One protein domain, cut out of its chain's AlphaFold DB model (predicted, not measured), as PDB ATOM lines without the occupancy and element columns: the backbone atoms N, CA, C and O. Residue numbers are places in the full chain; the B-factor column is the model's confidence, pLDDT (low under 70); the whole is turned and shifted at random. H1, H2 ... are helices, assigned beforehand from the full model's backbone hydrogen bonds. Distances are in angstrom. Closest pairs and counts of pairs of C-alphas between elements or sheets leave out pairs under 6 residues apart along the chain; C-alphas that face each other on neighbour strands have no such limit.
ATOM      1  N   GLU A  79     129.990 166.468 199.043       88.88
ATOM      2  CA  GLU A  79     131.344 166.945 199.317       88.88
ATOM      3  C   GLU A  79     132.041 167.504 198.061       88.88
ATOM      4  O   GLU A  79     132.872 168.400 198.175       88.88
ATOM      5  N   GLN A  80     131.658 167.047 196.865       92.06
ATOM      6  CA  GLN A  80     132.222 167.464 195.577       92.06
ATOM      7  C   GLN A  80     131.514 168.680 194.965       92.06
ATOM      8  O   GLN A  80     132.018 169.257 194.002       92.06
ATOM      9  N   ILE A  81     130.353 169.090 195.495       93.75
ATOM     10  CA  ILE A  81     129.586 170.228 194.955       93.75
ATOM     11  C   ILE A  81     130.417 171.518 194.993       93.75
ATOM     12  O   ILE A  81     130.358 172.310 194.055       93.75
ATOM     13  N   GLY A  82     131.214 171.726 196.046       95.50
ATOM     14  CA  GLY A  82     132.094 172.892 196.156       95.50
ATOM     15  C   GLY A  82     133.140 172.944 195.040       95.50
ATOM     16  O   GLY A  82     133.291 173.980 194.391       95.50
ATOM     17  N   ASP A  83     133.796 171.816 194.768       95.75
ATOM     18  CA  ASP A  83     134.792 171.699 193.699       95.75
ATOM     19  C   ASP A  83     134.153 171.833 192.316       95.75
ATOM     20  O   ASP A  83     134.690 172.525 191.452       95.75
ATOM     21  N   PHE A  84     132.967 171.251 192.116       96.00
ATOM     22  CA  PHE A  84     132.199 171.415 190.882       96.00
ATOM     23  C   PHE A  84     131.904 172.894 190.604       96.00
ATOM     24  O   PHE A  84     132.183 173.391 189.515       96.00
ATOM     25  N   VAL A  85     131.401 173.618 191.608       96.75
ATOM     26  CA  VAL A  85     131.132 175.060 191.505       96.75
ATOM     27  C   VAL A  85     132.405 175.841 191.228       96.75
ATOM     28  O   VAL A  85     132.396 176.714 190.370       96.75
ATOM     29  N   LYS A  86     133.510 175.499 191.893       96.38
ATOM     30  CA  LYS A  86     134.801 176.139 191.645       96.38
ATOM     31  C   LYS A  86     135.250 175.962 190.194       96.38
ATOM     32  O   LYS A  86     135.680 176.928 189.577       96.38
ATOM     33  N   HIS A  87     135.138 174.757 189.635       95.69
ATOM     34  CA  HIS A  87     135.512 174.499 188.245       95.69
ATOM     35  C   HIS A  87     134.656 175.288 187.243       95.69
ATOM     36  O   HIS A  87     135.200 175.802 186.268       95.69
ATOM     37  N   LEU A  88     133.352 175.432 187.508       95.88
ATOM     38  CA  LEU A  88     132.457 176.281 186.713       95.88
ATOM     39  C   LEU A  88     132.806 177.772 186.839       95.88
ATOM     40  O   LEU A  88     132.929 178.477 185.840       95.88
ATOM     41  N   ASP A  89     132.981 178.254 188.070       95.19
ATOM     42  CA  ASP A  89     133.243 179.662 188.354       95.19
ATOM     43  C   ASP A  89     134.594 180.119 187.795       95.19
ATOM     44  O   ASP A  89     134.728 181.280 187.397       95.19
ATOM     45  N   ASP A  90     135.581 179.226 187.783       94.50
ATOM     46  CA  ASP A  90     136.916 179.479 187.251       94.50
ATOM     47  C   ASP A  90     136.962 179.326 185.713       94.50
ATOM     48  O   ASP A  90     137.954 179.720 185.111       94.50
ATOM     49  N   GLY A  91     135.907 178.807 185.065       93.25
ATOM     50  CA  GLY A  91     135.873 178.583 183.612       93.25
ATOM     51  C   GLY A  91     136.790 177.446 183.155       93.25
ATOM     52  O   GLY A  91     137.359 177.495 182.073       93.25
ATOM     53  N   ARG A  92     137.008 176.440 184.009       93.31
ATOM     54  CA  ARG A  92     137.936 175.336 183.707       93.31
ATOM     55  C   ARG A  92     137.321 174.259 182.816       93.31
ATOM     56  O   ARG A  92     138.044 173.507 182.167       93.31
ATOM     57  N   ILE A  93     135.997 174.162 182.808       92.12
ATOM     58  CA  ILE A  93     135.252 173.186 182.013       92.12
ATOM     59  C   ILE A  93     134.858 173.849 180.697       92.12
ATOM     60  O   ILE A  93     134.230 174.896 180.734       92.12
ATOM     61  N   ASP A  94     135.170 173.199 179.579       91.31
ATOM     62  CA  ASP A  94     134.837 173.658 178.224       91.31
ATOM     63  C   ASP A  94     133.345 173.415 177.918       91.31
ATOM     64  O   ASP A  94     132.927 172.276 177.682       91.31
ATOM     65  N   ILE A  95     132.507 174.450 178.031       91.06
ATOM     66  CA  ILE A  95     131.032 174.371 177.992       91.06
ATOM     67  C   ILE A  95     130.473 175.067 176.749       91.06
ATOM     68  O   ILE A  95     129.503 174.577 176.147       91.06
ATOM     69  N   PHE A  96     131.059 176.191 176.348       91.94
ATOM     70  CA  PHE A  96     130.596 177.014 175.238       91.94
ATOM     71  C   PHE A  96     131.550 176.953 174.044       91.94
ATOM     72  O   PHE A  96     132.635 176.410 174.102       91.94
ATOM     73  N   LYS A  97     131.092 177.454 172.894       89.56
ATOM     74  CA  LYS A  97     131.944 177.557 171.705       89.56
ATOM     75  C   LYS A  97     132.794 178.833 171.781       89.56
ATOM     76  O   LYS A  97     132.228 179.865 172.151       89.56
ATOM     77  N   PRO A  98     134.024 178.821 171.236       90.75
ATOM     78  CA  PRO A  98     134.686 177.686 170.585       90.75
ATOM     79  C   PRO A  98     135.183 176.642 171.595       90.75
ATOM     80  O   PRO A  98     135.625 176.994 172.663       90.75
ATOM     81  N   TYR A  99     135.128 175.361 171.231       89.25
ATOM     82  CA  TYR A  99     135.634 174.289 172.093       89.25
ATOM     83  C   TYR A  99     137.113 174.016 171.803       89.25
ATOM     84  O   TYR A  99     137.510 174.047 170.631       89.25
ATOM     85  N   ALA A 100     137.886 173.626 172.815       87.56
ATOM     86  CA  ALA A 100     139.287 173.220 172.679       87.56
ATOM     87  C   ALA A 100     139.452 172.064 171.677       87.56
ATOM     88  O   ALA A 100     140.299 172.112 170.791       87.56
ATOM     89  N   GLU A 101     138.553 171.078 171.745       85.12
ATOM     90  CA  GLU A 101     138.522 169.912 170.850       85.12
ATOM     91  C   GLU A 101     137.637 170.129 169.606       85.12
ATOM     92  O   GLU A 101     137.217 169.184 168.931       85.12
ATOM     93  N   GLY A 102     137.239 171.377 169.324       86.62
ATOM     94  CA  GLY A 102     136.292 171.725 168.256       86.62
ATOM     95  C   GLY A 102     134.844 171.263 168.501       86.62
ATOM     96  O   GLY A 102     133.933 171.640 167.757       86.62
ATOM     97  N   LYS A 103     134.603 170.491 169.566       87.75
ATOM     98  CA  LYS A 103     133.298 170.037 170.062       87.75
ATOM     99  C   LYS A 103     133.320 169.908 171.589       87.75
ATOM    100  O   LYS A 103     134.372 169.679 172.171       87.75
ATOM    101  N   PHE A 104     132.141 169.951 172.209       88.12
ATOM    102  CA  PHE A 104     131.995 169.599 173.620       88.12
ATOM    103  C   PHE A 104     132.407 168.138 173.836       88.12
ATOM    104  O   PHE A 104     131.831 167.243 173.208       88.12
ATOM    105  N   VAL A 105     133.366 167.894 174.731       86.50
ATOM    106  CA  VAL A 105     133.812 166.533 175.050       86.50
ATOM    107  C   VAL A 105     132.770 165.838 175.921       86.50
ATOM    108  O   VAL A 105     132.547 166.188 177.084       86.50
ATOM    109  N   THR A 106     132.121 164.834 175.337       86.06
ATOM    110  CA  THR A 106     131.104 164.025 176.013       86.06
ATOM    111  C   THR A 106     131.727 162.933 176.878       86.06
ATOM    112  O   THR A 106     132.900 162.585 176.734       86.06
ATOM    113  N   GLN A 107     130.908 162.319 177.733       80.06
ATOM    114  CA  GLN A 107     131.282 161.123 178.485       80.06
ATOM    115  C   GLN A 107     131.978 160.064 177.613       80.06
ATOM    116  O   GLN A 107     133.011 159.520 178.002       80.06
ATOM    117  N   GLN A 108     131.406 159.733 176.449       82.06
ATOM    118  CA  GLN A 108     131.900 158.645 175.594       82.06
ATOM    119  C   GLN A 108     133.295 158.935 175.014       82.06
ATOM    120  O   GLN A 108     133.919 158.072 174.393       82.06
ATOM    121  N   GLU A 109     133.771 160.165 175.186       83.50
ATOM    122  CA  GLU A 109     134.996 160.695 174.613       83.50
ATOM    123  C   GLU A 109     136.048 160.996 175.686       83.50
ATOM    124  O   GLU A 109     137.194 161.241 175.330       83.50
ATOM    125  N   LEU A 110     135.716 160.876 176.981       83.31
ATOM    126  CA  LEU A 110     136.658 161.112 178.085       83.31
ATOM    127  C   LEU A 110     137.917 160.240 177.980       83.31
ATOM    128  O   LEU A 110     139.020 160.717 178.215       83.31
ATOM    129  N   GLY A 111     137.770 158.973 177.579       76.88
ATOM    130  CA  GLY A 111     138.901 158.055 177.379       76.88
ATOM    131  C   GLY A 111     139.709 158.297 176.099       76.88
ATOM    132  O   GLY A 111     140.662 157.567 175.849       76.88
ATOM    133  N   LYS A 112     139.307 159.268 175.270       83.00
ATOM    134  CA  LYS A 112     139.980 159.643 174.017       83.00
ATOM    135  C   LYS A 112     140.773 160.944 174.144       83.00
ATOM    136  O   LYS A 112     141.335 161.380 173.148       83.00
ATOM    137  N   LEU A 113     140.764 161.564 175.324       80.19
ATOM    138  CA  LEU A 113     141.564 162.749 175.603       80.19
ATOM    139  C   LEU A 113     143.055 162.424 175.513       80.19
ATOM    140  O   LEU A 113     143.468 161.306 175.844       80.19
ATOM    141  N   GLU A 114     143.856 163.398 175.081       75.12
ATOM    142  CA  GLU A 114     145.295 163.192 174.953       75.12
ATOM    143  C   GLU A 114     145.935 162.936 176.333       75.12
ATOM    144  O   GLU A 114     145.447 163.409 177.372       75.12
ATOM    145  N   PRO A 115     147.047 162.181 176.398       66.75
ATOM    146  CA  PRO A 115     147.730 161.912 177.657       66.75
ATOM    147  C   PRO A 115     148.102 163.200 178.412       66.75
ATOM    148  O   PRO A 115     148.846 164.043 177.917       66.75
ATOM    149  N   GLY A 116     147.611 163.330 179.648       62.41
ATOM    150  CA  GLY A 116     147.832 164.507 180.499       62.41
ATOM    151  C   GLY A 116     146.742 165.577 180.402       62.41
ATOM    152  O   GLY A 116     146.749 166.526 181.189       62.41
ATOM    153  N   GLU A 117     145.769 165.421 179.505       74.06
ATOM    154  CA  GLU A 117     144.609 166.297 179.439       74.06
ATOM    155  C   GLU A 117     143.529 165.868 180.427       74.06
ATOM    156  O   GLU A 117     143.075 164.725 180.450       74.06
ATOM    157  N   ARG A 118     143.090 166.812 181.257       81.56
ATOM    158  CA  ARG A 118     141.955 166.607 182.149       81.56
ATOM    159  C   ARG A 118     140.753 167.316 181.560       81.56
ATOM    160  O   ARG A 118     140.834 168.505 181.267       81.56
ATOM    161  N   TRP A 119     139.633 166.605 181.454       87.62
ATOM    162  CA  TRP A 119     138.368 167.182 180.992       87.62
ATOM    163  C   TRP A 119     137.990 168.455 181.768       87.62
ATOM    164  O   TRP A 119     137.608 169.461 181.183       87.62
ATOM    165  N   ILE A 120     138.198 168.432 183.089       88.75
ATOM    166  CA  ILE A 120     137.951 169.567 183.988       88.75
ATOM    167  C   ILE A 120     138.893 170.762 183.786       88.75
ATOM    168  O   ILE A 120     138.808 171.685 184.579       88.75
ATOM    169  N   ASP A 121     139.812 170.721 182.818       90.31
ATOM    170  CA  ASP A 121     140.772 171.785 182.496       90.31
ATOM    171  C   ASP A 121     140.719 172.218 181.017       90.31
ATOM    172  O   ASP A 121     141.563 173.000 180.573       90.31
ATOM    173  N   LEU A 122     139.758 171.707 180.236       87.81
ATOM    174  CA  LEU A 122     139.671 171.993 178.801       87.81
ATOM    175  C   LEU A 122     139.279 173.443 178.490       87.81
ATOM    176  O   LEU A 122     139.785 173.980 177.510       87.81
ATOM    177  N   GLY A 123     138.493 174.112 179.342       85.31
ATOM    178  CA  GLY A 123     138.056 175.506 179.116       85.31
ATOM    179  C   GLY A 123     139.200 176.528 179.164       85.31
ATOM    180  O   GLY A 123     139.040 177.716 178.923       85.31
ATOM    181  N   TYR A 124     140.417 176.084 179.489       89.38
ATOM    182  CA  TYR A 124     141.623 176.908 179.417       89.38
ATOM    183  C   TYR A 124     142.432 176.719 178.132       89.38
ATOM    184  O   TYR A 124     143.482 177.356 177.992       89.38
ATOM    185  N   LYS A 125     141.992 175.839 177.229       84.81
ATOM    186  CA  LYS A 125     142.766 175.398 176.061       84.81
ATOM    187  C   LYS A 125     142.228 175.888 174.722       84.81
ATOM    188  O   LYS A 125     142.956 175.828 173.738       84.81
ATOM    189  N   ASP A 126     141.008 176.402 174.684       78.06
ATOM    190  CA  ASP A 126     140.351 176.932 173.484       78.06
ATOM    191  C   ASP A 126     140.844 178.346 173.084       78.06
ATOM    192  O   ASP A 126     140.558 178.845 171.994       78.06
ATOM    193  N   GLY A 127     141.633 178.982 173.958       77.38
ATOM    194  CA  GLY A 127     142.227 180.300 173.757       77.38
ATOM    195  C   GLY A 127     141.523 181.441 174.496       77.38
ATOM    196  O   GLY A 127     142.047 182.561 174.478       77.38
ATOM    197  N   ASN A 128     140.411 181.192 175.199       84.25
ATOM    198  CA  ASN A 128     139.659 182.223 175.911       84.25
ATOM    199  C   ASN A 128     139.225 181.780 177.315       84.25
ATOM    200  O   ASN A 128     138.145 181.286 177.543       84.25
ATOM    201  N   LYS A 129     139.998 182.129 178.344       80.12
ATOM    202  CA  LYS A 129     139.721 181.701 179.734       80.12
ATOM    203  C   LYS A 129     138.449 182.280 180.392       80.12
ATOM    204  O   LYS A 129     138.335 182.231 181.616       80.12
ATOM    205  N   LYS A 130     137.573 182.971 179.657       87.38
ATOM    206  CA  LYS A 130     136.444 183.730 180.225       87.38
ATOM    207  C   LYS A 130     135.078 183.380 179.655       87.38
ATOM    208  O   LYS A 130     134.095 183.733 180.302       87.38
ATOM    209  N   ASP A 131     134.985 182.788 178.472       87.19
ATOM    210  CA  ASP A 131     133.688 182.420 177.889       87.19
ATOM    211  C   ASP A 131     133.025 181.264 178.638       87.19
ATOM    212  O   ASP A 131     131.818 181.316 178.854       87.19
ATOM    213  N   ASP A 132     133.811 180.318 179.144       90.44
ATOM    214  CA  ASP A 132     133.341 179.176 179.936       90.44
ATOM    215  C   ASP A 132     133.023 179.475 181.403       90.44
ATOM    216  O   ASP A 132     132.636 178.594 182.178       90.44
ATOM    217  N   VAL A 133     133.149 180.733 181.822       94.62
ATOM    218  CA  VAL A 133     132.860 181.128 183.200       94.62
ATOM    219  C   VAL A 133     131.355 181.071 183.461       94.62
ATOM    220  O   VAL A 133     130.582 181.944 183.062       94.62
ATOM    221  N   VAL A 134     130.939 180.073 184.239       95.19
ATOM    222  CA  VAL A 134     129.546 179.838 184.630       95.19
ATOM    223  C   VAL A 134     129.390 180.122 186.120       95.19
ATOM    224  O   VAL A 134     129.696 179.285 186.961       95.19
ATOM    225  N   ASP A 216     119.324 170.530 179.867       94.50
ATOM    226  CA  ASP A 216     119.956 169.613 178.912       94.50
ATOM    227  C   ASP A 216     121.481 169.818 178.835       94.50
ATOM    228  O   ASP A 216     122.230 168.851 178.692       94.50
ATOM    229  N   ASP A 217     121.958 171.058 178.985       95.06
ATOM    230  CA  ASP A 217     123.393 171.369 179.021       95.06
ATOM    231  C   ASP A 217     123.993 171.025 180.382       95.06
ATOM    232  O   ASP A 217     125.042 170.387 180.464       95.06
ATOM    233  N   LEU A 218     123.288 171.371 181.465       96.62
ATOM    234  CA  LEU A 218     123.736 171.050 182.815       96.62
ATOM    235  C   LEU A 218     123.856 169.537 183.026       96.62
ATOM    236  O   LEU A 218     124.801 169.092 183.672       96.62
ATOM    237  N   LEU A 219     122.938 168.742 182.470       95.19
ATOM    238  CA  LEU A 219     122.990 167.283 182.543       95.19
ATOM    239  C   LEU A 219     124.254 166.735 181.865       95.19
ATOM    240  O   LEU A 219     124.947 165.916 182.457       95.19
ATOM    241  N   LYS A 220     124.608 167.225 180.670       93.25
ATOM    242  CA  LYS A 220     125.847 166.820 179.979       93.25
ATOM    243  C   LYS A 220     127.087 167.167 180.800       93.25
ATOM    244  O   LYS A 220     127.947 166.314 181.000       93.25
ATOM    245  N   VAL A 221     127.150 168.401 181.303       94.56
ATOM    246  CA  VAL A 221     128.273 168.895 182.114       94.56
ATOM    247  C   VAL A 221     128.429 168.075 183.392       94.56
ATOM    248  O   VAL A 221     129.532 167.660 183.729       94.56
ATOM    249  N   THR A 222     127.332 167.803 184.095       94.25
ATOM    250  CA  THR A 222     127.364 167.064 185.367       94.25
ATOM    251  C   THR A 222     127.661 165.577 185.176       94.25
ATOM    252  O   THR A 222     128.342 164.996 186.018       94.25
ATOM    253  N   LEU A 223     127.240 164.973 184.058       92.06
ATOM    254  CA  LEU A 223     127.613 163.603 183.683       92.06
ATOM    255  C   LEU A 223     129.109 163.473 183.400       92.06
ATOM    256  O   LEU A 223     129.767 162.621 183.995       92.06
ATOM    257  N   SER A 224     129.652 164.329 182.528       91.69
ATOM    258  CA  SER A 224     131.090 164.329 182.242       91.69
ATOM    259  C   SER A 224     131.905 164.646 183.500       91.69
ATOM    260  O   SER A 224     132.939 164.023 183.729       91.69
ATOM    261  N   TYR A 225     131.415 165.551 184.357       92.94
ATOM    262  CA  TYR A 225     132.069 165.878 185.621       92.94
ATOM    263  C   TYR A 225     132.163 164.668 186.556       92.94
ATOM    264  O   TYR A 225     133.274 164.317 186.952       92.94
ATOM    265  N   GLY A 226     131.036 164.018 186.875       90.38
ATOM    266  CA  GLY A 226     131.003 162.860 187.778       90.38
ATOM    267  C   GLY A 226     131.942 161.738 187.326       90.38
ATOM    268  O   GLY A 226     132.717 161.215 188.126       90.38
ATOM    269  N   ASP A 227     131.957 161.445 186.025       87.88
ATOM    270  CA  ASP A 227     132.863 160.447 185.450       87.88
ATOM    271  C   ASP A 227     134.333 160.895 185.517       87.88
ATOM    272  O   ASP A 227     135.210 160.102 185.853       87.88
ATOM    273  N   SER A 228     134.617 162.175 185.249       88.19
ATOM    274  CA  SER A 228     135.985 162.718 185.273       88.19
ATOM    275  C   SER A 228     136.628 162.723 186.664       88.19
ATOM    276  O   SER A 228     137.855 162.700 186.771       88.19
TER     277      SER A 228
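AT A GLANCE: This is residues 79 to 134 and 216 to 228 of the 235 residues of an uncharacterized protein of Thermoplasmata archaeon M11B2D (UniProt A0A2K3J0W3). Four helices make a rounded cluster: residues 223 to 228 of H4 meet short H2 and H3, and H1 lies close to H3 and H4. The loop 90 to 106 winds between H1 and H2. The printed part has 69 residues, H1 to H4 in order, no named strand: all helix, compact, radius of gyration of the C-alphas 11.0 A, spans 29 by 26 by 25 A.

IN THESE COORDINATES: H1, residues 79 to 89, starts at C-alpha (131.344, 166.945, 199.317) and measures 16.9 A. H2, 107 to 112, measures 9.9 A; H3, 119 to 124, 10.4 A. H4, 216 to 228, measures 18.6 A and ends at C-alpha (135.985, 162.718, 185.273).

HOW THE PARTS SIT: H1 is close to but not clearly touching H3, closest C-alphas His 87 and Ile 120, 7.0 A, and apart from H2. H4 touches H2 with residues 223 to 228 alone, closest C-alphas Gln 107 and Ser 224, 4.9 A, at a steep tilt of 44 degrees, the same way. It touches H3 with 224 to 228 alone, closest C-alphas Trp 119 and Ser 228, 6.6 A. Every O i to N i+4 pair is within hydrogen-bond range in H4, 6 of 7 in H1, 0 of 2 in H2 and H3, each with 2 of 3 i+3 pairs.

THE WHOLE: Residues 135 to 215 are not printed; C-alphas 134 and 216 are 15.1 A apart. The H1 to H2 link is long. Residues 115 to 116 have pLDDT under 70.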